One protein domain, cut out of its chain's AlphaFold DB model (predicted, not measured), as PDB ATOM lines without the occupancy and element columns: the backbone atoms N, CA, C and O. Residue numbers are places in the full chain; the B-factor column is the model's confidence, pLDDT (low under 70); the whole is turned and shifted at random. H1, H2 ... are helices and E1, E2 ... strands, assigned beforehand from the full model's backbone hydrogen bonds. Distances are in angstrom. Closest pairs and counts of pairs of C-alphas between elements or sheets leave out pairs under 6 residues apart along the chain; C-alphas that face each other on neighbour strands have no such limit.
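Overview. This is residues 22 to 171 and 179 to 220 of the 223 residues of the protein "Cobalamin synthesis protein" of Parvularcula bermudensis (strain ATCC BAA-594 / HTCC2503 / KCTC 12087) (UniProt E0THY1). One twisted sheet of five antiparallel strands makes the body, with helix H3 packed on it by the edge strand E1 and H1 side by side with H3, grazing the sheet. H2 lies off the sheet in the stretch between E4 and E5, and two low-confidence stretches stick out, residues 165 to 171 and residues 179 to 193, the second ending with H4. The printed part has 192 residues with five named helices and five named strands, in the order E1 H1 E2 E3 E4 H2 E5 H3 H4 H5; the sheet's order is E1 - E5 - E2 - E3 - E4. The class is mixed, helices and strands, with 79 residues, under half, in named elements. The whole is compact, with a radius of gyration of the C-alphas of 18.8 A, and spans 67 by 47 by 33 A.

Along the chain. E1, residues 22 to 28, begins at C-alpha 22 (107.641, 113.072, 141.275) and is 20.0 A long. H1 is residues 34 to 41. E2, residues 48 to 55, is 17.8 A long and bends by 55 degrees at residue 52. E3, residues 63 to 70, is 23.0 A long, and E4, residues 73 to 81, 24.6 A. H2, residues 95 to 104, is 14.2 A long. E5, residues 114 to 121, is 22.5 A long, and H3, residues 125 to 134, 13.9 A, ending at C-alpha 134 (101.808, 120.225, 120.582). H4 is residues 188 to 193 and H5 residues 215 to 219, where C-alpha 219 is at (115.399, 140.261, 148.505).

Arrangement. The sheet is twisted, its C-alphas up to 4.4 A off the best plane. E1 and E5 are antiparallel, with N 24 and O 118 2.9 A apart; E5 and E2 have N 117 and O 52 at 2.9 A. E2, E3 and E4 form a meander, each strand the antiparallel neighbour of the one before, and two hairpins: N 53 and O 67 are 3.0 A apart, N 66 and O 77 2.8 A. E1, H1 and E2 form a split strand-helix-strand unit, two strands running the same way with E5 between them, its crossover right-handed. H3 is on the sheet at a height of 8.1 A, only just over none of its strands, with 2 of its C-alphas falling on E5. H1 only grazes the sheet, with residues 37 to 41. H1 and H3 only just touch, with 3 pairs of C-alphas within 8 A, the closest those of Ile 37 and Leu 132 at 7.3 A; they have a shallow tilt of 15 degrees, opposite ways. H2 is not on the sheet. H4 and H5 are apart from the other named elements and from each other. Residues 80 to 81 of E4 pair antiparallel with residues 209 to 210. In H1, H2, H3 and H5 every O i to N i+4 pair is within hydrogen-bond range; H4 has 0 of 2, and 0 of 3 O i to N i+3 pairs.

Size, cuts and confidence. The two C-alphas farthest apart are those of Glu 140 and Ser 179, 67.0 A. Residues 172 to 178 are not printed, and C-alphas 171 and 179 are 24.2 A apart across the cut. The links E4 to H2 and H4 to H5 are long. The mean pLDDT of the printed part is 77.5, with residues 160 to 171 and 179 to 220 under 70.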
ATOM      1  N   THR A  22     106.601 113.156 142.303       89.00
ATOM      2  CA  THR A  22     107.641 113.072 141.275       89.00
ATOM      3  C   THR A  22     107.881 114.434 140.638       89.00
ATOM      4  O   THR A  22     107.043 115.339 140.697       89.00
ATOM      5  N   SER A  23     109.063 114.600 140.042       90.31
ATOM      6  CA  SER A  23     109.401 115.782 139.257       90.31
ATOM      7  C   SER A  23     109.751 115.399 137.826       90.31
ATOM      8  O   SER A  23     110.414 114.391 137.578       90.31
ATOM      9  N   TYR A  24     109.304 116.219 136.883       95.56
ATOM     10  CA  TYR A  24     109.593 116.070 135.466       95.56
ATOM     11  C   TYR A  24     110.068 117.398 134.908       95.56
ATOM     12  O   TYR A  24     109.472 118.439 135.174       95.56
ATOM     13  N   VAL A  25     111.134 117.363 134.113       97.12
ATOM     14  CA  VAL A  25     111.654 118.561 133.457       97.12
ATOM     15  C   VAL A  25     111.313 118.502 131.978       97.12
ATOM     16  O   VAL A  25     111.764 117.610 131.257       97.12
ATOM     17  N   TYR A  26     110.524 119.470 131.523       98.25
ATOM     18  CA  TYR A  26     110.285 119.702 130.109       98.25
ATOM     19  C   TYR A  26     111.425 120.527 129.527       98.25
ATOM     20  O   TYR A  26     111.735 121.596 130.055       98.25
ATOM     21  N   ARG A  27     112.018 120.048 128.431       98.06
ATOM     22  CA  ARG A  27     113.016 120.787 127.657       98.06
ATOM     23  C   ARG A  27     112.682 120.730 126.182       98.06
ATOM     24  O   ARG A  27     112.462 119.651 125.639       98.06
ATOM     25  N   ALA A  28     112.700 121.887 125.544       97.69
ATOM     26  CA  ALA A  28     112.588 122.020 124.102       97.69
ATOM     27  C   ALA A  28     113.329 123.281 123.658       97.69
ATOM     28  O   ALA A  28     113.687 124.132 124.475       97.69
ATOM     29  N   ARG A  29     113.606 123.367 122.357       96.50
ATOM     30  CA  ARG A  29     114.266 124.530 121.757       96.50
ATOM     31  C   ARG A  29     113.414 125.252 120.740       96.50
ATOM     32  O   ARG A  29     113.800 126.342 120.372       96.50
ATOM     33  N   ARG A  30     112.311 124.677 120.258       97.56
ATOM     34  CA  ARG A  30     111.361 125.372 119.378       97.56
ATOM     35  C   ARG A  30     110.552 126.382 120.201       97.56
ATOM     36  O   ARG A  30     110.267 126.090 121.360       97.56
ATOM     37  N   PRO A  31     110.177 127.546 119.651       98.25
ATOM     38  CA  PRO A  31     109.319 128.475 120.378       98.25
ATOM     39  C   PRO A  31     107.929 127.877 120.560       98.25
ATOM     40  O   PRO A  31     107.471 127.095 119.723       98.25
ATOM     41  N   PHE A  32     107.237 128.290 121.616       98.75
ATOM     42  CA  PHE A  32     105.812 128.012 121.741       98.75
ATOM     43  C   PHE A  32     104.974 128.930 120.839       98.75
ATOM     44  O   PHE A  32     105.299 130.106 120.649       98.75
ATOM     45  N   GLU A  33     103.866 128.402 120.326       98.62
ATOM     46  CA  GLU A  33     102.761 129.190 119.783       98.62
ATOM     47  C   GLU A  33     102.043 129.893 120.955       98.62
ATOM     48  O   GLU A  33     101.659 129.212 121.915       98.62
ATOM     49  N   PRO A  34     101.910 131.237 120.940       98.44
ATOM     50  CA  PRO A  34     101.421 131.993 122.090       98.44
ATOM     51  C   PRO A  34     100.061 131.545 122.636       98.44
ATOM     52  O   PRO A  34      99.930 131.380 123.853       98.44
ATOM     53  N   GLU A  35      99.048 131.335 121.793       98.44
ATOM     54  CA  GLU A  35      97.718 130.948 122.276       98.44
ATOM     55  C   GLU A  35      97.704 129.541 122.872       98.44
ATOM     56  O   GLU A  35      97.064 129.312 123.903       98.44
ATOM     57  N   ALA A  36      98.399 128.593 122.248       98.62
ATOM     58  CA  ALA A  36      98.463 127.204 122.671       98.62
ATOM     59  C   ALA A  36      99.108 127.082 124.051       98.62
ATOM     60  O   ALA A  36      98.513 126.474 124.950       98.62
ATOM     61  N   ILE A  37     100.274 127.704 124.258       98.62
ATOM     62  CA  ILE A  37     100.944 127.644 125.561       98.62
ATOM     63  C   ILE A  37     100.190 128.448 126.621       98.62
ATOM     64  O   ILE A  37     100.060 127.983 127.754       98.62
ATOM     65  N   HIS A  38      99.609 129.597 126.262       98.38
ATOM     66  CA  HIS A  38      98.778 130.369 127.185       98.38
ATOM     67  C   HIS A  38      97.573 129.550 127.665       98.38
ATOM     68  O   HIS A  38      97.304 129.480 128.865       98.38
ATOM     69  N   ARG A  39      96.870 128.882 126.746       98.31
ATOM     70  CA  ARG A  39      95.727 128.013 127.058       98.31
ATOM     71  C   ARG A  39      96.132 126.816 127.915       98.31
ATOM     72  O   ARG A  39      95.383 126.430 128.807       98.31
ATOM     73  N   LEU A  40      97.302 126.231 127.651       98.25
ATOM     74  CA  LEU A  40      97.826 125.098 128.408       98.25
ATOM     75  C   LEU A  40      98.167 125.485 129.853       98.25
ATOM     76  O   LEU A  40      97.704 124.815 130.775       98.25
ATOM     77  N   LEU A  41      98.942 126.556 130.049       97.00
ATOM     78  CA  LEU A  41      99.440 126.965 131.370       97.00
ATOM     79  C   LEU A  41      98.371 127.621 132.256       97.00
ATOM     80  O   LEU A  41      98.497 127.569 133.475       97.00
ATOM     81  N   ASN A  42      97.317 128.194 131.665       94.75
ATOM     82  CA  ASN A  42      96.140 128.684 132.397       94.75
ATOM     83  C   ASN A  42      95.028 127.622 132.528       94.75
ATOM     84  O   ASN A  42      93.948 127.911 133.043       94.75
ATOM     85  N   GLY A  43      95.255 126.411 132.015       94.06
ATOM     86  CA  GLY A  43      94.308 125.305 132.072       94.06
ATOM     87  C   GLY A  43      94.636 124.287 133.170       94.06
ATOM     88  O   GLY A  43      95.603 124.440 133.916       94.06
ATOM     89  N   PRO A  44      93.859 123.194 133.260       94.00
ATOM     90  CA  PRO A  44      94.138 122.122 134.205       94.00
ATOM     91  C   PRO A  44      95.473 121.418 133.917       94.00
ATOM     92  O   PRO A  44      95.705 120.877 132.822       94.00
ATOM     93  N   LEU A  45      96.316 121.370 134.947       95.69
ATOM     94  CA  LEU A  45      97.571 120.624 135.007       95.69
ATOM     95  C   LEU A  45      97.428 119.510 136.053       95.69
ATOM     96  O   LEU A  45      97.921 119.613 137.172       95.69
ATOM     97  N   ALA A  46      96.666 118.468 135.710       94.94
ATOM     98  CA  ALA A  46      96.313 117.390 136.633       94.94
ATOM     99  C   ALA A  46      97.555 116.744 137.274       94.94
ATOM    100  O   ALA A  46      98.535 116.439 136.596       94.94
ATOM    101  N   GLY A  47      97.501 116.562 138.593       94.44
ATOM    102  CA  GLY A  47      98.595 116.007 139.386       94.44
ATOM    103  C   GLY A  47      99.733 116.988 139.681       94.44
ATOM    104  O   GLY A  47     100.512 116.722 140.589       94.44
ATOM    105  N   VAL A  48      99.830 118.129 138.985       96.00
ATOM    106  CA  VAL A  48     100.870 119.139 139.228       96.00
ATOM    107  C   VAL A  48     100.519 119.973 140.460       96.00
ATOM    108  O   VAL A  48      99.461 120.591 140.531       96.00
ATOM    109  N   ILE A  49     101.439 120.019 141.420       94.69
ATOM    110  CA  ILE A  49     101.331 120.802 142.661       94.69
ATOM    111  C   ILE A  49     102.146 122.096 142.542       94.69
ATOM    112  O   ILE A  49     101.735 123.158 143.023       94.69
ATOM    113  N   ARG A  50     103.319 122.010 141.904       95.94
ATOM    114  CA  ARG A  50     104.202 123.148 141.639       95.94
ATOM    115  C   ARG A  50     104.805 123.057 140.248       95.94
ATOM    116  O   ARG A  50     105.075 121.967 139.751       95.94
ATOM    117  N   ALA A  51     105.089 124.209 139.660       96.62
ATOM    118  CA  ALA A  51     105.956 124.307 138.498       96.62
ATOM    119  C   ALA A  51     106.783 125.590 138.555       96.62
ATOM    120  O   ALA A  51     106.355 126.591 139.129       96.62
ATOM    121  N   LYS A  52     107.982 125.557 137.985       96.75
ATOM    122  CA  LYS A  52     108.863 126.724 137.883       96.75
ATOM    123  C   LYS A  52     109.731 126.550 136.650       96.75
ATOM    124  O   LYS A  52     110.197 125.446 136.370       96.75
ATOM    125  N   GLY A  53     109.962 127.615 135.907       95.50
ATOM    126  CA  GLY A  53     110.842 127.532 134.758       95.50
ATOM    127  C   GLY A  53     110.787 128.748 133.877       95.50
ATOM    128  O   GLY A  53     110.115 129.727 134.193       95.50
ATOM    129  N   HIS A  54     111.474 128.651 132.751       97.00
ATOM    130  CA  HIS A  54     111.448 129.673 131.726       97.00
ATOM    131  C   HIS A  54     111.062 129.100 130.370       97.00
ATOM    132  O   HIS A  54     111.287 127.924 130.075       97.00
ATOM    133  N   PHE A  55     110.484 129.952 129.537       98.19
ATOM    134  CA  PHE A  55     110.124 129.635 128.168       98.19
ATOM    135  C   PHE A  55     110.157 130.881 127.291       98.19
ATOM    136  O   PHE A  55     110.426 131.990 127.746       98.19
ATOM    137  N   TRP A  56     109.885 130.686 126.009       97.94
ATOM    138  CA  TRP A  56     109.829 131.750 125.022       97.94
ATOM    139  C   TRP A  56     108.746 131.438 123.987       97.94
ATOM    140  O   TRP A  56     108.369 130.276 123.795       97.94
ATOM    141  N   ILE A  57     108.214 132.483 123.354       98.31
ATOM    142  CA  ILE A  57     107.091 132.398 122.414       98.31
ATOM    143  C   ILE A  57     107.473 132.978 121.056       98.31
ATOM    144  O   ILE A  57     108.293 133.893 120.965       98.31
ATOM    145  N   ALA A  58     106.852 132.450 120.004       97.94
ATOM    146  CA  ALA A  58     107.205 132.732 118.614       97.94
ATOM    147  C   ALA A  58     107.070 134.215 118.232       97.94
ATOM    148  O   ALA A  58     107.857 134.730 117.449       97.94
ATOM    149  N   THR A  59     106.096 134.918 118.806       97.44
ATOM    150  CA  THR A  59     105.831 136.341 118.536       97.44
ATOM    151  C   THR A  59     106.786 137.288 119.262       97.44
ATOM    152  O   THR A  59     106.829 138.476 118.950       97.44
ATOM    153  N   ARG A  60     107.544 136.794 120.253       96.38
ATOM    154  CA  ARG A  60     108.408 137.606 121.127       96.38
ATOM    155  C   ARG A  60     109.782 136.946 121.331       96.38
ATOM    156  O   ARG A  60     110.151 136.666 122.473       96.38
ATOM    157  N   PRO A  61     110.560 136.709 120.257       96.06
ATOM    158  CA  PRO A  61     111.801 135.930 120.308       96.06
ATOM    159  C   PRO A  61     112.890 136.504 121.213       96.06
ATOM    160  O   PRO A  61     113.793 135.772 121.609       96.06
ATOM    161  N   ASP A  62     112.849 137.795 121.521       94.75
ATOM    162  CA  ASP A  62     113.841 138.435 122.388       94.75
ATOM    163  C   ASP A  62     113.646 138.095 123.862       94.75
ATOM    164  O   ASP A  62     114.600 138.134 124.638       94.75
ATOM    165  N   TRP A  63     112.415 137.780 124.254       94.94
ATOM    166  CA  TRP A  63     112.021 137.673 125.645       94.94
ATOM    167  C   TRP A  63     112.186 136.264 126.194       94.94
ATOM    168  O   TRP A  63     111.899 135.262 125.535       94.94
ATOM    169  N   VAL A  64     112.567 136.220 127.464       96.44
ATOM    170  CA  VAL A  64     112.454 135.045 128.315       96.44
ATOM    171  C   VAL A  64     111.286 135.293 129.257       96.44
ATOM    172  O   VAL A  64     111.274 136.292 129.975       96.44
ATOM    173  N   ALA A  65     110.305 134.402 129.251       96.19
ATOM    174  CA  ALA A  65     109.197 134.417 130.193       96.19
ATOM    175  C   ALA A  65     109.468 133.414 131.314       96.19
ATOM    176  O   ALA A  65     109.920 132.303 131.046       96.19
ATOM    177  N   GLU A  66     109.173 133.783 132.555       96.25
ATOM    178  CA  GLU A  66     109.115 132.860 133.684       96.25
ATOM    179  C   GLU A  66     107.686 132.332 133.836       96.25
ATOM    180  O   GLU A  66     106.730 133.104 133.788       96.25
ATOM    181  N   PHE A  67     107.548 131.026 134.062       97.31
ATOM    182  CA  PHE A  67     106.325 130.423 134.579       97.31
ATOM    183  C   PHE A  67     106.546 129.985 136.024       97.31
ATOM    184  O   PHE A  67     107.543 129.324 136.335       97.31
ATOM    185  N   SER A  68     105.599 130.314 136.896       95.69
ATOM    186  CA  SER A  68     105.562 129.830 138.271       95.69
ATOM    187  C   SER A  68     104.155 129.363 138.613       95.69
ATOM    188  O   SER A  68     103.184 130.062 138.347       95.69
ATOM    189  N   LEU A  69     104.052 128.197 139.240       95.19
ATOM    190  CA  LEU A  69     102.824 127.618 139.768       95.19
ATOM    191  C   LEU A  69     103.098 127.110 141.183       95.19
ATOM    192  O   LEU A  69     104.052 126.358 141.407       95.19
ATOM    193  N   ALA A  70     102.248 127.495 142.128       89.56
ATOM    194  CA  ALA A  70     102.238 126.951 143.478       89.56
ATOM    195  C   ALA A  70     100.795 126.855 143.984       89.56
ATOM    196  O   ALA A  70     100.118 127.869 144.176       89.56
ATOM    197  N   GLY A  71     100.316 125.626 144.192       84.31
ATOM    198  CA  GLY A  71      98.917 125.389 144.541       84.31
ATOM    199  C   GLY A  71      97.985 125.879 143.430       84.31
ATOM    200  O   GLY A  71      98.135 125.486 142.280       84.31
ATOM    201  N   ALA A  72      97.032 126.751 143.767       82.31
ATOM    202  CA  ALA A  72      96.057 127.293 142.814       82.31
ATOM    203  C   ALA A  72      96.520 128.574 142.092       82.31
ATOM    204  O   ALA A  72      95.771 129.122 141.285       82.31
ATOM    205  N   LEU A  73      97.714 129.088 142.402       89.00
ATOM    206  CA  LEU A  73      98.212 130.347 141.856       89.00
ATOM    207  C   LEU A  73      99.276 130.087 140.795       89.00
ATOM    208  O   LEU A  73     100.310 129.483 141.087       89.00
ATOM    209  N   SER A  74      99.039 130.603 139.591       94.06
ATOM    210  CA  SER A  74     100.007 130.632 138.500       94.06
ATOM    211  C   SER A  74     100.332 132.062 138.082       94.06
ATOM    212  O   SER A  74      99.446 132.915 138.038       94.06
ATOM    213  N   SER A  75     101.583 132.312 137.706       93.88
ATOM    214  CA  SER A  75     102.025 133.573 137.117       93.88
ATOM    215  C   SER A  75     102.907 133.338 135.896       93.88
ATOM    216  O   SER A  75     103.643 132.351 135.808       93.88
ATOM    217  N   ILE A  76     102.813 134.272 134.948       96.12
ATOM    218  CA  ILE A  76     103.706 134.372 133.797       96.12
ATOM    219  C   ILE A  76     104.220 135.803 133.741       96.12
ATOM    220  O   ILE A  76     103.433 136.735 133.560       96.12
ATOM    221  N   LEU A  77     105.528 135.974 133.901       92.88
ATOM    222  CA  LEU A  77     106.174 137.285 133.965       92.88
ATOM    223  C   LEU A  77     107.371 137.338 133.012       92.88
ATOM    224  O   LEU A  77     108.018 136.312 132.795       92.88
ATOM    225  N   PRO A  78     107.694 138.505 132.432       92.88
ATOM    226  CA  PRO A  78     108.955 138.664 131.724       92.88
ATOM    227  C   PRO A  78     110.115 138.525 132.719       92.88
ATOM    228  O   PRO A  78     110.151 139.210 133.735       92.88
ATOM    229  N   LEU A  79     111.059 137.637 132.419       90.31
ATOM    230  CA  LEU A  79     112.243 137.383 133.242       90.31
ATOM    231  C   LEU A  79     113.458 138.193 132.768       90.31
ATOM    232  O   LEU A  79     114.311 138.577 133.564       90.31
ATOM    233  N   GLY A  80     113.545 138.434 131.460       91.00
ATOM    234  CA  GLY A  80     114.669 139.121 130.835       91.00
ATOM    235  C   GLY A  80     114.720 138.867 129.335       91.00
ATOM    236  O   GLY A  80     113.708 138.523 128.717       91.00
ATOM    237  N   THR A  81     115.907 139.005 128.750       91.94
ATOM    238  CA  THR A  81     116.134 138.748 127.321       91.94
ATOM    239  C   THR A  81     117.222 137.715 127.082       91.94
ATOM    240  O   THR A  81     118.170 137.602 127.864       91.94
ATOM    241  N   TRP A  82     117.104 136.989 125.972       93.44
ATOM    242  CA  TRP A  82     118.109 136.031 125.516       93.44
ATOM    243  C   TRP A  82     119.400 136.725 125.098       93.44
ATOM    244  O   TRP A  82     119.350 137.798 124.487       93.44
ATOM    245  N   TRP A  83     120.551 136.092 125.316       91.75
ATOM    246  CA  TRP A  83     121.817 136.626 124.807       91.75
ATOM    247  C   TRP A  83     121.829 136.717 123.287       91.75
ATOM    248  O   TRP A  83     122.359 137.673 122.728       91.75
ATOM    249  N   ALA A  84     121.149 135.790 122.618       92.75
ATOM    250  CA  ALA A  84     120.955 135.817 121.176       92.75
ATOM    251  C   ALA A  84     120.071 136.978 120.658       92.75
ATOM    252  O   ALA A  84     119.830 137.062 119.456       92.75
ATOM    253  N   SER A  85     119.560 137.853 121.534       90.62
ATOM    254  CA  SER A  85     118.915 139.130 121.170       90.62
ATOM    255  C   SER A  85     119.810 140.354 121.416       90.62
ATOM    256  O   SER A  85     119.452 141.482 121.081       90.62
ATOM    257  N   VAL A  86     120.989 140.147 122.009       88.81
ATOM    258  CA  VAL A  86     121.917 141.215 122.379       88.81
ATOM    259  C   VAL A  86     123.065 141.253 121.368       88.81
ATOM    260  O   VAL A  86     123.719 140.227 121.177       88.81
ATOM    261  N   PRO A  87     123.371 142.413 120.753       86.88
ATOM    262  CA  PRO A  87     124.541 142.558 119.887       86.88
ATOM    263  C   PRO A  87     125.824 142.117 120.597       86.88
ATOM    264  O   PRO A  87     126.034 142.464 121.764       86.88
ATOM    265  N   ARG A  88     126.682 141.360 119.903       83.88
ATOM    266  CA  ARG A  88     127.858 140.699 120.496       83.88
ATOM    267  C   ARG A  88     128.820 141.689 121.156       83.88
ATOM    268  O   ARG A  88     129.449 141.346 122.153       83.88
ATOM    269  N   GLU A  89     128.887 142.918 120.651       86.06
ATOM    270  CA  GLU A  89     129.729 144.011 121.156       86.06
ATOM    271  C   GLU A  89     129.307 144.488 122.552       86.06
ATOM    272  O   GLU A  89     130.096 145.114 123.257       86.06
ATOM    273  N   ARG A  90     128.059 144.215 122.954       83.31
ATOM    274  CA  ARG A  90     127.519 144.570 124.277       83.31
ATOM    275  C   ARG A  90     127.668 143.451 125.298       83.31
ATOM    276  O   ARG A  90     127.239 143.614 126.439       83.31
ATOM    277  N   TRP A  91     128.214 142.305 124.901       83.50
ATOM    278  CA  TRP A  91     128.385 141.196 125.825       83.50
ATOM    279  C   TRP A  91     129.555 141.492 126.768       83.50
ATOM    280  O   TRP A  91     130.605 141.944 126.306       83.50
ATOM    281  N   PRO A  92     129.412 141.225 128.077       80.62
ATOM    282  CA  PRO A  92     130.532 141.296 128.998       80.62
ATOM    283  C   PRO A  92     131.647 140.349 128.552       80.62
ATOM    284  O   PRO A  92     131.389 139.242 128.076       80.62
ATOM    285  N   ALA A  93     132.894 140.769 128.745       78.44
ATOM    286  CA  ALA A  93     134.031 139.868 128.635       78.44
ATOM    287  C   ALA A  93     134.092 138.955 129.874       78.44
ATOM    288  O   ALA A  93     133.857 139.416 130.993       78.44
ATOM    289  N   GLY A  94     134.431 137.679 129.683       78.69
ATOM    290  CA  GLY A  94     134.670 136.747 130.784       78.69
ATOM    291  C   GLY A  94     134.441 135.282 130.415       78.69
ATOM    292  O   GLY A  94     133.534 134.955 129.649       78.69
ATOM    293  N   GLU A  95     135.230 134.396 131.025       75.94
ATOM    294  CA  GLU A  95     135.181 132.943 130.792       75.94
ATOM    295  C   GLU A  95     133.802 132.329 131.100       75.94
ATOM    296  O   GLU A  95     133.403 131.345 130.483       75.94
ATOM    297  N   SER A  96     133.035 132.922 132.024       79.19
ATOM    298  CA  SER A  96     131.709 132.427 132.416       79.19
ATOM    299  C   SER A  96     130.669 132.538 131.298       79.19
ATOM    300  O   SER A  96     129.891 131.607 131.090       79.19
ATOM    301  N   ILE A  97     130.664 133.651 130.559       79.31
ATOM    302  CA  ILE A  97     129.783 133.841 129.401       79.31
ATOM    303  C   ILE A  97     130.212 132.924 128.264       79.31
ATOM    304  O   ILE A  97     129.364 132.296 127.642       79.31
ATOM    305  N   GLU A  98     131.511 132.782 128.015       81.69
ATOM    306  CA  GLU A  98     132.007 131.895 126.961       81.69
ATOM    307  C   GLU A  98     131.647 130.428 127.220       81.69
ATOM    308  O   GLU A  98     131.147 129.752 126.318       81.69
ATOM    309  N   ALA A  99     131.821 129.955 128.459       85.50
ATOM    310  CA  ALA A  99     131.403 128.618 128.869       85.50
ATOM    311  C   ALA A  99     129.887 128.426 128.704       85.50
ATOM    312  O   ALA A  99     129.452 127.467 128.067       85.50
ATOM    313  N   TYR A 100     129.082 129.380 129.186       86.06
ATOM    314  CA  TYR A 100     127.627 129.337 129.025       86.06
ATOM    315  C   TYR A 100     127.211 129.230 127.549       86.06
ATOM    316  O   TYR A 100     126.355 128.411 127.206       86.06
ATOM    317  N   MET A 101     127.822 130.019 126.663       87.25
ATOM    318  CA  MET A 101     127.490 130.019 125.233       87.25
ATOM    319  C   MET A 101     127.889 128.717 124.563       87.25
ATOM    320  O   MET A 101     127.116 128.167 123.785       87.25
ATOM    321  N   LYS A 102     129.066 128.187 124.893       88.44
ATOM    322  CA  LYS A 102     129.527 126.898 124.377       88.44
ATOM    323  C   LYS A 102     128.531 125.774 124.683       88.44
ATOM    324  O   LYS A 102     128.275 124.931 123.820       88.44
ATOM    325  N   ASP A 103     127.959 125.781 125.881       89.50
ATOM    326  CA  ASP A 103     127.060 124.717 126.324       89.50
ATOM    327  C   ASP A 103     125.638 124.900 125.778       89.50
ATOM    328  O   ASP A 103     124.995 123.938 125.331       89.50
ATOM    329  N   ASN A 104     125.157 126.145 125.757       90.19
ATOM    330  CA  ASN A 104     123.749 126.443 125.517       90.19
ATOM    331  C   ASN A 104     123.436 126.912 124.100       90.19
ATOM    332  O   ASN A 104     122.284 126.787 123.705       90.19
ATOM    333  N   TRP A 105     124.388 127.423 123.320       94.06
ATOM    334  CA  TRP A 105     124.110 127.996 121.999       94.06
ATOM    335  C   TRP A 105     123.879 126.921 120.931       94.06
ATOM    336  O   TRP A 105     124.693 126.011 120.765       94.06
ATOM    337  N   ARG A 106     122.781 127.029 120.171       95.12
ATOM    338  CA  ARG A 106     122.504 126.187 118.993       95.12
ATOM    339  C   ARG A 106     121.899 127.027 117.875       95.12
ATOM    340  O   ARG A 106     120.857 127.654 118.061       95.12
ATOM    341  N   GLU A 107     122.531 126.999 116.708       93.00
ATOM    342  CA  GLU A 107     122.004 127.645 115.505       93.00
ATOM    343  C   GLU A 107     120.682 126.998 115.048       93.00
ATOM    344  O   GLU A 107     120.516 125.785 115.207       93.00
ATOM    345  N   PRO A 108     119.732 127.770 114.483       91.81
ATOM    346  CA  PRO A 108     119.767 129.228 114.280       91.81
ATOM    347  C   PRO A 108     119.231 130.041 115.477       91.81
ATOM    348  O   PRO A 108     119.038 131.249 115.391       91.81
ATOM    349  N   LEU A 109     118.888 129.385 116.588       94.12
ATOM    350  CA  LEU A 109     118.088 129.994 117.661       94.12
ATOM    351  C   LEU A 109     118.938 130.633 118.770       94.12
ATOM    352  O   LEU A 109     118.403 131.334 119.631       94.12
ATOM    353  N   GLY A 110     120.248 130.403 118.749       95.06
ATOM    354  CA  GLY A 110     121.181 130.830 119.781       95.06
ATOM    355  C   GLY A 110     120.926 130.111 121.101       95.06
ATOM    356  O   GLY A 110     120.751 128.889 121.120       95.06
ATOM    357  N   ASP A 111     120.892 130.834 122.217       94.88
ATOM    358  CA  ASP A 111     120.696 130.268 123.559       94.88
ATOM    359  C   ASP A 111     119.221 130.065 123.968       94.88
ATOM    360  O   ASP A 111     118.949 129.520 125.044       94.88
ATOM    361  N   ARG A 112     118.280 130.426 123.081       96.56
ATOM    362  CA  ARG A 112     116.826 130.289 123.264       96.56
ATOM    363  C   ARG A 112     116.406 128.841 123.492       96.56
ATOM    364  O   ARG A 112     116.713 127.959 122.683       96.56
ATOM    365  N   ARG A 113     115.679 128.613 124.585       96.69
ATOM    366  CA  ARG A 113     115.108 127.315 124.969       96.69
ATOM    367  C   ARG A 113     114.043 127.481 126.048       96.69
ATOM    368  O   ARG A 113     113.869 128.560 126.609       96.69
ATOM    369  N   GLN A 114     113.357 126.396 126.363       97.00
ATOM    370  CA  GLN A 114     112.486 126.310 127.521       97.00
ATOM    371  C   GLN A 114     112.960 125.194 128.438       97.00
ATOM    372  O   GLN A 114     113.312 124.106 127.976       97.00
ATOM    373  N   GLU A 115     112.934 125.476 129.734       97.50
ATOM    374  CA  GLU A 115     113.173 124.511 130.797       97.50
ATOM    375  C   GLU A 115     112.156 124.769 131.902       97.50
ATOM    376  O   GLU A 115     112.207 125.801 132.575       97.50
ATOM    377  N   ILE A 116     111.208 123.847 132.063       97.75
ATOM    378  CA  ILE A 116     110.147 123.951 133.068       97.75
ATOM    379  C   ILE A 116     110.113 122.663 133.873       97.75
ATOM    380  O   ILE A 116     109.932 121.584 133.307       97.75
ATOM    381  N   VAL A 117     110.280 122.775 135.190       97.44
ATOM    382  CA  VAL A 117     110.059 121.654 136.103       97.44
ATOM    383  C   VAL A 117     108.598 121.629 136.534       97.44
ATOM    384  O   VAL A 117     108.045 122.657 136.919       97.44
ATOM    385  N   PHE A 118     107.990 120.449 136.480       95.75
ATOM    386  CA  PHE A 118     106.665 120.139 137.004       95.75
ATOM    387  C   PHE A 118     106.830 119.147 138.150       95.75
ATOM    388  O   PHE A 118     107.487 118.121 137.981       95.75
ATOM    389  N   ILE A 119     106.256 119.453 139.309       93.62
ATOM    390  CA  ILE A 119     106.371 118.660 140.534       93.62
ATOM    391  C   ILE A 119     104.968 118.330 141.017       93.62
ATOM    392  O   ILE A 119     104.127 119.227 141.138       93.62
ATOM    393  N   GLY A 120     104.708 117.064 141.317       93.75
ATOM    394  CA  GLY A 120     103.403 116.657 141.809       93.75
ATOM    395  C   GLY A 120     103.216 115.152 141.905       93.75
ATOM    396  O   GLY A 120     104.160 114.396 141.717       93.75
ATOM    397  N   ALA A 121     102.001 114.719 142.223       93.00
ATOM    398  CA  ALA A 121     101.663 113.313 142.428       93.00
ATOM    399  C   ALA A 121     100.646 112.858 141.376       93.00
ATOM    400  O   ALA A 121      99.669 113.556 141.105       93.00
ATOM    401  N   GLY A 122     100.878 111.692 140.764       93.81
ATOM    402  CA  GLY A 122      99.992 111.158 139.722       93.81
ATOM    403  C   GLY A 122      99.978 111.974 138.422       93.81
ATOM    404  O   GLY A 122      98.979 111.960 137.708       93.81
ATOM    405  N   ILE A 123     101.059 112.701 138.116       95.50
ATOM    406  CA  ILE A 123     101.204 113.399 136.832       95.50
ATOM    407  C   ILE A 123     101.269 112.349 135.715       95.50
ATOM    408  O   ILE A 123     102.209 111.554 135.657       95.50
ATOM    409  N   ASP A 124     100.315 112.390 134.784       97.19
ATOM    410  CA  ASP A 124     100.430 111.697 133.497       97.19
ATOM    411  C   ASP A 124     101.456 112.446 132.631       97.19
ATOM    412  O   ASP A 124     101.128 113.318 131.818       97.19
ATOM    413  N   TRP A 125     102.736 112.163 132.884       97.50
ATOM    414  CA  TRP A 125     103.838 112.850 132.221       97.50
ATOM    415  C   TRP A 125     103.820 112.686 130.696       97.50
ATOM    416  O   TRP A 125     103.970 113.703 130.017       97.50
ATOM    417  N   PRO A 126     103.602 111.484 130.120       98.31
ATOM    418  CA  PRO A 126     103.455 111.337 128.674       98.31
ATOM    419  C   PRO A 126     102.387 112.266 128.084       98.31
ATOM    420  O   PRO A 126     102.648 112.929 127.077       98.31
ATOM    421  N   GLN A 127     101.220 112.377 128.728       98.38
ATOM    422  CA  GLN A 127     100.148 113.256 128.260       98.38
ATOM    423  C   GLN A 127     100.502 114.743 128.398       98.38
ATOM    424  O   GLN A 127     100.300 115.515 127.456       98.38
ATOM    425  N   LEU A 128     101.034 115.173 129.548       98.50
ATOM    426  CA  LEU A 128     101.431 116.571 129.754       98.50
ATOM    427  C   LEU A 128     102.549 116.978 128.789       98.50
ATOM    428  O   LEU A 128     102.470 118.041 128.171       98.50
ATOM    429  N   LYS A 129     103.553 116.116 128.607       98.56
ATOM    430  CA  LYS A 129     104.635 116.337 127.648       98.56
ATOM    431  C   LYS A 129     104.095 116.464 126.224       98.56
ATOM    432  O   LYS A 129     104.470 117.406 125.539       98.56
ATOM    433  N   ALA A 130     103.185 115.586 125.799       98.62
ATOM    434  CA  ALA A 130     102.587 115.665 124.466       98.62
ATOM    435  C   ALA A 130     101.804 116.972 124.248       98.62
ATOM    436  O   ALA A 130     101.872 117.557 123.170       98.62
ATOM    437  N   ARG A 131     101.098 117.471 125.273       98.69
ATOM    438  CA  ARG A 131     100.414 118.779 125.221       98.69
ATOM    439  C   ARG A 131     101.401 119.944 125.112       98.69
ATOM    440  O   ARG A 131     101.119 120.890 124.384       98.69
ATOM    441  N   LEU A 132     102.530 119.877 125.821       98.81
ATOM    442  CA  LEU A 132     103.609 120.860 125.702       98.81
ATOM    443  C   LEU A 132     104.231 120.814 124.301       98.81
ATOM    444  O   LEU A 132     104.347 121.852 123.661       98.81
ATOM    445  N   ASP A 133     104.545 119.626 123.784       98.69
ATOM    446  CA  ASP A 133     105.096 119.455 122.434       98.69
ATOM    447  C   ASP A 133     104.137 119.981 121.356       98.69
ATOM    448  O   ASP A 133     104.559 120.685 120.444       98.69
ATOM    449  N   ALA A 134     102.835 119.719 121.493       98.56
ATOM    450  CA  ALA A 134     101.808 120.225 120.582       98.56
ATOM    451  C   ALA A 134     101.622 121.753 120.640       98.56
ATOM    452  O   ALA A 134     101.032 122.328 119.729       98.56
ATOM    453  N   ALA A 135     102.101 122.414 121.699       98.69
ATOM    454  CA  ALA A 135     102.097 123.869 121.803       98.69
ATOM    455  C   ALA A 135     103.328 124.516 121.141       98.69
ATOM    456  O   ALA A 135     103.401 125.742 121.079       98.69
ATOM    457  N   LEU A 136     104.312 123.737 120.680       98.69
ATOM    458  CA  LEU A 136     105.464 124.253 119.939       98.69
ATOM    459  C   LEU A 136     105.071 124.638 118.512       98.69
ATOM    460  O   LEU A 136     104.198 124.019 117.906       98.69
ATOM    461  N   ILE A 137     105.789 125.596 117.923       98.00
ATOM    462  CA  ILE A 137     105.771 125.753 116.467       98.00
ATOM    463  C   ILE A 137     106.367 124.466 115.851       98.00
ATOM    464  O   ILE A 137     107.528 124.156 116.160       98.00
ATOM    465  N   PRO A 138     105.635 123.736 114.982       96.19
ATOM    466  CA  PRO A 138     106.079 122.452 114.424       96.19
ATOM    467  C   PRO A 138     107.434 122.558 113.729       96.19
ATOM    468  O   PRO A 138     107.738 123.601 113.150       96.19
ATOM    469  N   GLU A 139     108.266 121.519 113.790       93.00
ATOM    470  CA  GLU A 139     109.622 121.551 113.214       93.00
ATOM    471  C   GLU A 139     109.615 121.775 111.697       93.00
ATOM    472  O   GLU A 139     110.527 122.399 111.157       93.00
ATOM    473  N   GLU A 140     108.551 121.341 111.025       94.06
ATOM    474  CA  GLU A 140     108.344 121.471 109.584       94.06
ATOM    475  C   GLU A 140     108.072 122.919 109.156       94.06
ATOM    476  O   GLU A 140     108.208 123.249 107.978       94.06
ATOM    477  N   VAL A 141     107.685 123.789 110.095       93.31
ATOM    478  CA  VAL A 141     107.425 125.207 109.838       93.31
ATOM    479  C   VAL A 141     108.724 125.997 110.040       93.31
ATOM    480  O   VAL A 141     109.206 126.105 111.179       93.31
ATOM    481  N   PRO A 142     109.295 126.603 108.978       92.38
ATOM    482  CA  PRO A 142     110.467 127.456 109.111       92.38
ATOM    483  C   PRO A 142     110.207 128.583 110.110       92.38
ATOM    484  O   PRO A 142     109.161 129.226 110.086       92.38
ATOM    485  N   TYR A 143     111.174 128.831 110.988       94.19
ATOM    486  CA  TYR A 143     111.099 129.906 111.970       94.19
ATOM    487  C   TYR A 143     112.440 130.621 112.040       94.19
ATOM    488  O   TYR A 143     113.480 129.970 112.162       94.19
ATOM    489  N   SER A 144     112.397 131.949 112.025       93.12
ATOM    490  CA  SER A 144     113.547 132.801 112.299       93.12
ATOM    491  C   SER A 144     113.171 133.831 113.368       93.12
ATOM    492  O   SER A 144     112.132 134.476 113.220       93.12
ATOM    493  N   PRO A 145     114.000 134.030 114.412       92.00
ATOM    494  CA  PRO A 145     113.835 135.135 115.355       92.00
ATOM    495  C   PRO A 145     113.746 136.512 114.676       92.00
ATOM    496  O   PRO A 145     112.988 137.362 115.135       92.00
ATOM    497  N   ASP A 146     114.456 136.712 113.560       90.25
ATOM    498  CA  ASP A 146     114.486 137.989 112.829       90.25
ATOM    499  C   ASP A 146     113.214 138.241 112.001       90.25
ATOM    500  O   ASP A 146     112.947 139.362 111.573       90.25
ATOM    501  N   ALA A 147     112.420 137.193 111.770       91.25
ATOM    502  CA  ALA A 147     111.170 137.233 111.021       91.25
ATOM    503  C   ALA A 147     110.050 136.580 111.842       91.25
ATOM    504  O   ALA A 147     109.407 135.625 111.399       91.25
ATOM    505  N   ALA A 148     109.858 137.081 113.068       89.44
ATOM    506  CA  ALA A 148     108.834 136.584 113.978       89.44
ATOM    507  C   ALA A 148     107.447 136.585 113.298       89.44
ATOM    508  O   ALA A 148     107.060 137.588 112.687       89.44
ATOM    509  N   PRO A 149     106.688 135.479 113.380       91.81
ATOM    510  CA  PRO A 149     105.387 135.382 112.741       91.81
ATOM    511  C   PRO A 149     104.372 136.312 113.411       91.81
ATOM    512  O   PRO A 149     104.414 136.554 114.617       91.81
ATOM    513  N   VAL A 150     103.402 136.781 112.626       93.12
ATOM    514  CA  VAL A 150     102.230 137.486 113.147       93.12
ATOM    515  C   VAL A 150     101.200 136.442 113.565       93.12
ATOM    516  O   VAL A 150     100.528 135.853 112.720       93.12
ATOM    517  N   LEU A 151     101.099 136.197 114.869       95.81
ATOM    518  CA  LEU A 151     100.135 135.281 115.482       95.81
ATOM    519  C   LEU A 151      99.342 136.025 116.564       95.81
ATOM    520  O   LEU A 151      99.864 136.992 117.132       95.81
ATOM    521  N   PRO A 152      98.104 135.601 116.873       97.00
ATOM    522  CA  PRO A 152      97.407 136.078 118.057       97.00
ATOM    523  C   PRO A 152      98.255 135.842 119.309       97.00
ATOM    524  O   PRO A 152      98.816 134.769 119.507       97.00
ATOM    525  N   ASP A 153      98.372 136.866 120.146       97.38
ATOM    526  CA  ASP A 153      99.244 136.842 121.313       97.38
ATOM    527  C   ASP A 153      98.459 137.328 122.541       97.38
ATOM    528  O   ASP A 153      98.265 138.536 122.707       97.38
ATOM    529  N   PRO A 154      97.964 136.405 123.389       97.31
ATOM    530  CA  PRO A 154      97.128 136.751 124.536       97.31
ATOM    531  C   PRO A 154      97.936 137.244 125.743       97.31
ATOM    532  O   PRO A 154      97.344 137.645 126.747       97.31
ATOM    533  N   PHE A 155      99.273 137.208 125.693       95.88
ATOM    534  CA  PHE A 155     100.092 137.646 126.817       95.88
ATOM    535  C   PHE A 155     100.007 139.168 126.987       95.88
ATOM    536  O   PHE A 155     100.009 139.905 125.995       95.88
ATOM    537  N   PRO A 156     100.028 139.690 128.227       93.06
ATOM    538  CA  PRO A 156     100.105 141.131 128.443       93.06
ATOM    539  C   PRO A 156     101.360 141.700 127.778       93.06
ATOM    540  O   PRO A 156     102.358 140.997 127.613       93.06
ATOM    541  N   GLN A 157     101.340 142.978 127.403       89.38
ATOM    542  CA  GLN A 157     102.531 143.626 126.856       89.38
ATOM    543  C   GLN A 157     103.662 143.614 127.889       89.38
ATOM    544  O   GLN A 157     103.520 144.163 128.982       89.38
ATOM    545  N   TRP A 158     104.793 143.010 127.529       89.00
ATOM    546  CA  TRP A 158     106.003 143.046 128.344       89.00
ATOM    547  C   TRP A 158     106.790 144.311 128.031       89.00
ATOM    548  O   TRP A 158     106.988 144.661 126.867       89.00
ATOM    549  N   ARG A 159     107.229 145.014 129.072       79.81
ATOM    550  CA  ARG A 159     108.030 146.230 128.935       79.81
ATOM    551  C   ARG A 159     109.416 145.949 129.473       79.81
ATOM    552  O   ARG A 159     109.541 145.379 130.549       79.81
ATOM    553  N   ARG A 160     110.440 146.373 128.732       68.50
ATOM    554  CA  ARG A 160     111.794 146.486 129.283       68.50
ATOM    555  C   ARG A 160     111.747 147.619 130.297       68.50
ATOM    556  O   ARG A 160     111.245 148.694 129.948       68.50
ATOM    557  N   ALA A 161     112.223 147.420 131.519       55.91
ATOM    558  CA  ALA A 161     112.454 148.572 132.366       55.91
ATOM    559  C   ALA A 161     113.518 149.437 131.673       55.91
ATOM    560  O   ALA A 161     114.568 148.947 131.256       55.91
ATOM    561  N   GLU A 162     113.249 150.732 131.503       37.38
ATOM    562  CA  GLU A 162     114.291 151.652 131.048       37.38
ATOM    563  C   GLU A 162     115.465 151.576 132.037       37.38
ATOM    564  O   GLU A 162     115.220 151.418 133.236       37.38
ATOM    565  N   PRO A 163     116.733 151.675 131.611       37.44
ATOM    566  CA  PRO A 163     117.813 151.843 132.571       37.44
ATOM    567  C   PRO A 163     117.480 153.081 133.405       37.44
ATOM    568  O   PRO A 163     117.346 154.181 132.866       37.44
ATOM    569  N   ALA A 164     117.269 152.900 134.711       35.84
ATOM    570  CA  ALA A 164     117.076 154.025 135.607       35.84
ATOM    571  C   ALA A 164     118.285 154.947 135.418       35.84
ATOM    572  O   ALA A 164     119.426 154.505 135.567       35.84
ATOM    573  N   ALA A 165     118.048 156.203 135.034       31.73
ATOM    574  CA  ALA A 165     119.104 157.199 135.007       31.73
ATOM    575  C   ALA A 165     119.805 157.142 136.368       31.73
ATOM    576  O   ALA A 165     119.145 157.281 137.398       31.73
ATOM    577  N   LEU A 166     121.111 156.860 136.371       33.72
ATOM    578  CA  LEU A 166     121.928 156.810 137.577       33.72
ATOM    579  C   LEU A 166     121.765 158.140 138.323       33.72
ATOM    580  O   LEU A 166     122.415 159.136 137.998       33.72
ATOM    581  N   VAL A 167     120.886 158.174 139.324       33.06
ATOM    582  CA  VAL A 167     120.869 159.252 140.303       33.06
ATOM    583  C   VAL A 167     122.182 159.106 141.054       33.06
ATOM    584  O   VAL A 167     122.408 158.101 141.724       33.06
ATOM    585  N   LYS A 168     123.086 160.076 140.892       30.16
ATOM    586  CA  LYS A 168     124.335 160.140 141.657       30.16
ATOM    587  C   LYS A 168     123.980 160.228 143.141       30.16
ATOM    588  O   LYS A 168     123.681 161.310 143.640       30.16
ATOM    589  N   ILE A 169     123.989 159.096 143.836       36.62
ATOM    590  CA  ILE A 169     123.869 159.062 145.289       36.62
ATOM    591  C   ILE A 169     125.195 159.615 145.827       36.62
ATOM    592  O   ILE A 169     126.256 159.033 145.605       36.62
ATOM    593  N   GLY A 170     125.147 160.795 146.449       36.50
ATOM    594  CA  GLY A 170     126.289 161.357 147.175       36.50
ATOM    595  C   GLY A 170     126.713 160.440 148.331       36.50
ATOM    596  O   GLY A 170     125.935 159.577 148.739       36.50
ATOM    597  N   PRO A 171     127.938 160.590 148.863       33.81
ATOM    598  CA  PRO A 171     128.466 159.668 149.863       33.81
ATOM    599  C   PRO A 171     127.562 159.604 151.108       33.81
ATOM    600  O   PRO A 171     127.032 160.639 151.532       33.81
ATOM    601  N   SER A 179     121.613 149.354 169.216       30.70
ATOM    602  CA  SER A 179     120.798 148.242 169.773       30.70
ATOM    603  C   SER A 179     119.300 148.027 169.422       30.70
ATOM    604  O   SER A 179     118.463 148.896 169.651       30.70
ATOM    605  N   ARG A 180     118.923 146.767 169.102       31.83
ATOM    606  CA  ARG A 180     118.135 145.823 169.960       31.83
ATOM    607  C   ARG A 180     117.740 144.513 169.226       31.83
ATOM    608  O   ARG A 180     117.451 144.506 168.042       31.83
ATOM    609  N   HIS A 181     117.725 143.411 169.987       29.69
ATOM    610  CA  HIS A 181     117.370 142.020 169.636       29.69
ATOM    611  C   HIS A 181     115.885 141.770 169.277       29.69
ATOM    612  O   HIS A 181     115.028 142.340 169.951       29.69
ATOM    613  N   ARG A 182     115.582 140.761 168.425       31.62
ATOM    614  CA  ARG A 182     114.968 139.436 168.769       31.62
ATOM    615  C   ARG A 182     114.578 138.586 167.519       31.62
ATOM    616  O   ARG A 182     114.569 139.137 166.430       31.62
ATOM    617  N   PRO A 183     114.344 137.255 167.659       38.88
ATOM    618  CA  PRO A 183     114.563 136.229 166.624       38.88
ATOM    619  C   PRO A 183     113.274 135.666 165.994       38.88
ATOM    620  O   PRO A 183     112.238 135.671 166.649       38.88
ATOM    621  N   LEU A 184     113.360 135.070 164.794       30.19
ATOM    622  CA  LEU A 184     112.391 134.077 164.285       30.19
ATOM    623  C   LEU A 184     112.998 133.238 163.144       30.19
ATOM    624  O   LEU A 184     112.740 133.421 161.959       30.19
ATOM    625  N   VAL A 185     113.836 132.279 163.534       35.66
ATOM    626  CA  VAL A 185     114.349 131.219 162.662       35.66
ATOM    627  C   VAL A 185     113.305 130.103 162.642       35.66
ATOM    628  O   VAL A 185     113.314 129.269 163.540       35.66
ATOM    629  N   LEU A 186     112.373 130.110 161.683       29.55
ATOM    630  CA  LEU A 186     111.647 128.881 161.303       29.55
ATOM    631  C   LEU A 186     110.931 128.923 159.936       29.55
ATOM    632  O   LEU A 186     110.585 127.863 159.433       29.55
ATOM    633  N   LEU A 187     110.749 130.082 159.285       29.23
ATOM    634  CA  LEU A 187     110.119 130.127 157.948       29.23
ATOM    635  C   LEU A 187     111.090 129.901 156.773       29.23
ATOM    636  O   LEU A 187     110.673 129.431 155.720       29.23
ATOM    637  N   GLY A 188     112.385 130.180 156.945       28.20
ATOM    638  CA  GLY A 188     113.368 130.110 155.852       28.20
ATOM    639  C   GLY A 188     113.765 128.695 155.407       28.20
ATOM    640  O   GLY A 188     114.409 128.542 154.373       28.20
ATOM    641  N   TYR A 189     113.399 127.657 156.164       29.48
ATOM    642  CA  TYR A 189     113.836 126.286 155.874       29.48
ATOM    643  C   TYR A 189     112.987 125.615 154.779       29.48
ATOM    644  O   TYR A 189     113.517 124.886 153.945       29.48
ATOM    645  N   LEU A 190     111.690 125.939 154.700       29.67
ATOM    646  CA  LEU A 190     110.783 125.393 153.679       29.67
ATOM    647  C   LEU A 190     110.908 126.108 152.319       29.67
ATOM    648  O   LEU A 190     110.593 125.535 151.277       29.67
ATOM    649  N   GLU A 191     111.428 127.338 152.298       30.66
ATOM    650  CA  GLU A 191     111.702 128.087 151.063       30.66
ATOM    651  C   GLU A 191     112.966 127.599 150.333       30.66
ATOM    652  O   GLU A 191     113.036 127.659 149.105       30.66
ATOM    653  N   GLN A 192     113.952 127.060 151.061       31.19
ATOM    654  CA  GLN A 192     115.179 126.524 150.459       31.19
ATOM    655  C   GLN A 192     114.954 125.210 149.703       31.19
ATOM    656  O   GLN A 192     115.610 124.978 148.687       31.19
ATOM    657  N   GLN A 193     114.003 124.379 150.136       31.75
ATOM    658  CA  GLN A 193     113.705 123.114 149.454       31.75
ATOM    659  C   GLN A 193     112.978 123.317 148.116       31.75
ATOM    660  O   GLN A 193     113.179 122.548 147.179       31.75
ATOM    661  N   ALA A 194     112.244 124.424 147.953       37.03
ATOM    662  CA  ALA A 194     111.645 124.801 146.671       37.03
ATOM    663  C   ALA A 194     112.679 125.197 145.599       37.03
ATOM    664  O   ALA A 194     112.361 125.198 144.409       37.03
ATOM    665  N   PHE A 195     113.902 125.547 146.009       35.91
ATOM    666  CA  PHE A 195     114.967 126.005 145.115       35.91
ATOM    667  C   PHE A 195     115.904 124.874 144.664       35.91
ATOM    668  O   PHE A 195     116.738 125.094 143.785       35.91
ATOM    669  N   ASN A 196     115.792 123.670 145.244       34.28
ATOM    670  CA  ASN A 196     116.718 122.575 144.952       34.28
ATOM    671  C   ASN A 196     116.069 121.172 144.941       34.28
ATOM    672  O   ASN A 196     116.440 120.329 145.755       34.28
ATOM    673  N   PRO A 197     115.145 120.874 144.007       36.34
ATOM    674  CA  PRO A 197     114.623 119.517 143.823       36.34
ATOM    675  C   PRO A 197     115.559 118.607 142.996       36.34
ATOM    676  O   PRO A 197     115.246 117.442 142.762       36.34
ATOM    677  N   LEU A 198     116.704 119.111 142.514       34.97
ATOM    678  CA  LEU A 198     117.624 118.347 141.672       34.97
ATOM    679  C   LEU A 198     118.612 117.558 142.542       34.97
ATOM    680  O   LEU A 198     119.694 118.032 142.896       34.97
ATOM    681  N   HIS A 199     118.270 116.300 142.839       36.22
ATOM    682  CA  HIS A 199     119.198 115.297 143.373       36.22
ATOM    683  C   HIS A 199     120.258 114.893 142.331       36.22
ATOM    684  O   HIS A 199     120.312 113.735 141.924       36.22
ATOM    685  N   ARG A 200     121.096 115.842 141.882       33.06
ATOM    686  CA  ARG A 200     122.431 115.592 141.301       33.06
ATOM    687  C   ARG A 200     123.226 116.866 140.973       33.06
ATOM    688  O   ARG A 200     123.792 116.962 139.901       33.06
ATOM    689  N   GLY A 201     123.286 117.878 141.838       28.88
ATOM    690  CA  GLY A 201     124.194 119.022 141.606       28.88
ATOM    691  C   GLY A 201     123.924 119.859 140.339       28.88
ATOM    692  O   GLY A 201     124.691 120.774 140.041       28.88
ATOM    693  N   GLU A 202     122.831 119.604 139.618       32.19
ATOM    694  CA  GLU A 202     122.345 120.458 138.543       32.19
ATOM    695  C   GLU A 202     121.626 121.641 139.197       32.19
ATOM    696  O   GLU A 202     120.531 121.513 139.733       32.19
ATOM    697  N   ARG A 203     122.263 122.811 139.219       36.59
ATOM    698  CA  ARG A 203     121.560 124.074 139.475       36.59
ATOM    699  C   ARG A 203     120.854 124.454 138.176       36.59
ATOM    700  O   ARG A 203     121.499 124.437 137.130       36.59
ATOM    701  N   LEU A 204     119.585 124.867 138.233       38.81
ATOM    702  CA  LEU A 204     118.988 125.613 137.123       38.81
ATOM    703  C   LEU A 204     119.790 126.913 136.968       38.81
ATOM    704  O   LEU A 204     119.628 127.857 137.742       38.81
ATOM    705  N   GLN A 205     120.731 126.930 136.025       45.78
ATOM    706  CA  GLN A 205     121.413 128.153 135.624       45.78
ATOM    707  C   GLN A 205     120.420 128.982 134.823       45.78
ATOM    708  O   GLN A 205     120.028 128.614 133.716       45.78
ATOM    709  N   TRP A 206     119.992 130.097 135.406       50.72
ATOM    710  CA  TRP A 206     119.135 131.052 134.728       50.72
ATOM    711  C   TRP A 206     119.899 131.689 133.558       50.72
ATOM    712  O   TRP A 206     120.943 132.298 133.786       50.72
ATOM    713  N   PRO A 207     119.408 131.554 132.316       48.06
ATOM    714  CA  PRO A 207     120.148 131.941 131.114       48.06
ATOM    715  C   PRO A 207     120.148 133.446 130.806       48.06
ATOM    716  O   PRO A 207     120.617 133.852 129.746       48.06
ATOM    717  N   VAL A 208     119.573 134.278 131.676       57.62
ATOM    718  CA  VAL A 208     119.070 135.600 131.288       57.62
ATOM    719  C   VAL A 208     119.931 136.762 131.760       57.62
ATOM    720  O   VAL A 208     120.554 136.720 132.822       57.62
ATOM    721  N   ILE A 209     119.875 137.849 130.994       58.16
ATOM    722  CA  ILE A 209     120.161 139.181 131.523       58.16
ATOM    723  C   ILE A 209     118.924 139.613 132.311       58.16
ATOM    724  O   ILE A 209     117.854 139.791 131.727       58.16
ATOM    725  N   TYR A 210     119.067 139.719 133.631       48.84
ATOM    726  CA  TYR A 210     117.986 140.124 134.525       48.84
ATOM    727  C   TYR A 210     117.612 141.591 134.317       48.84
ATOM    728  O   TYR A 210     118.476 142.448 134.125       48.84
ATOM    729  N   ASP A 211     116.316 141.876 134.413       44.88
ATOM    730  CA  ASP A 211     115.818 143.233 134.617       44.88
ATOM    731  C   ASP A 211     115.832 143.538 136.130       44.88
ATOM    732  O   ASP A 211     115.036 143.007 136.906       44.88
ATOM    733  N   ASP A 212     116.800 144.348 136.566       37.06
ATOM    734  CA  ASP A 212     117.257 144.484 137.961       37.06
ATOM    735  C   ASP A 212     116.266 145.150 138.950       37.06
ATOM    736  O   ASP A 212     116.647 145.508 140.066       37.06
ATOM    737  N   ARG A 213     114.985 145.338 138.597       42.94
ATOM    738  CA  ARG A 213     114.031 146.096 139.442       42.94
ATOM    739  C   ARG A 213     112.945 145.287 140.148       42.94
ATOM    740  O   ARG A 213     112.480 145.729 141.194       42.94
ATOM    741  N   GLU A 214     112.592 144.089 139.686       38.38
ATOM    742  CA  GLU A 214     111.582 143.256 140.378       38.38
ATOM    743  C   GLU A 214     112.205 142.347 141.455       38.38
ATOM    744  O   GLU A 214     111.579 142.032 142.469       38.38
ATOM    745  N   HIS A 215     113.488 141.997 141.316       36.31
ATOM    746  CA  HIS A 215     114.187 141.136 142.278       36.31
ATOM    747  C   HIS A 215     114.483 141.810 143.631       36.31
ATOM    748  O   HIS A 215     114.751 141.113 144.618       36.31
ATOM    749  N   GLN A 216     114.391 143.144 143.722       30.61
ATOM    750  CA  GLN A 216     114.576 143.864 144.988       30.61
ATOM    751  C   GLN A 216     113.396 143.704 145.958       30.61
ATOM    752  O   GLN A 216     113.596 143.782 147.168       30.61
ATOM    753  N   HIS A 217     112.193 143.361 145.481       28.31
ATOM    754  CA  HIS A 217     111.066 143.095 146.383       28.31
ATOM    755  C   HIS A 217     111.088 141.693 147.010       28.31
ATOM    756  O   HIS A 217     110.563 141.520 148.109       28.31
ATOM    757  N   LEU A 218     111.770 140.720 146.396       30.02
ATOM    758  CA  LEU A 218     111.963 139.380 146.974       30.02
ATOM    759  C   LEU A 218     113.272 139.236 147.771       30.02
ATOM    760  O   LEU A 218     113.443 138.272 148.514       30.02
ATOM    761  N   SER A 219     114.187 140.204 147.673       28.44
ATOM    762  CA  SER A 219     115.399 140.261 148.505       28.44
ATOM    763  C   SER A 219     115.245 141.132 149.761       28.44
ATOM    764  O   SER A 219     116.068 141.025 150.668       28.44
ATOM    765  N   ALA A 220     114.156 141.903 149.882       26.53
ATOM    766  CA  ALA A 220     113.860 142.755 151.041       26.53
ATOM    767  C   ALA A 220     113.158 142.045 152.223       26.53
ATOM    768  O   ALA A 220     112.901 142.677 153.243       26.53
TER     769      ALA A 220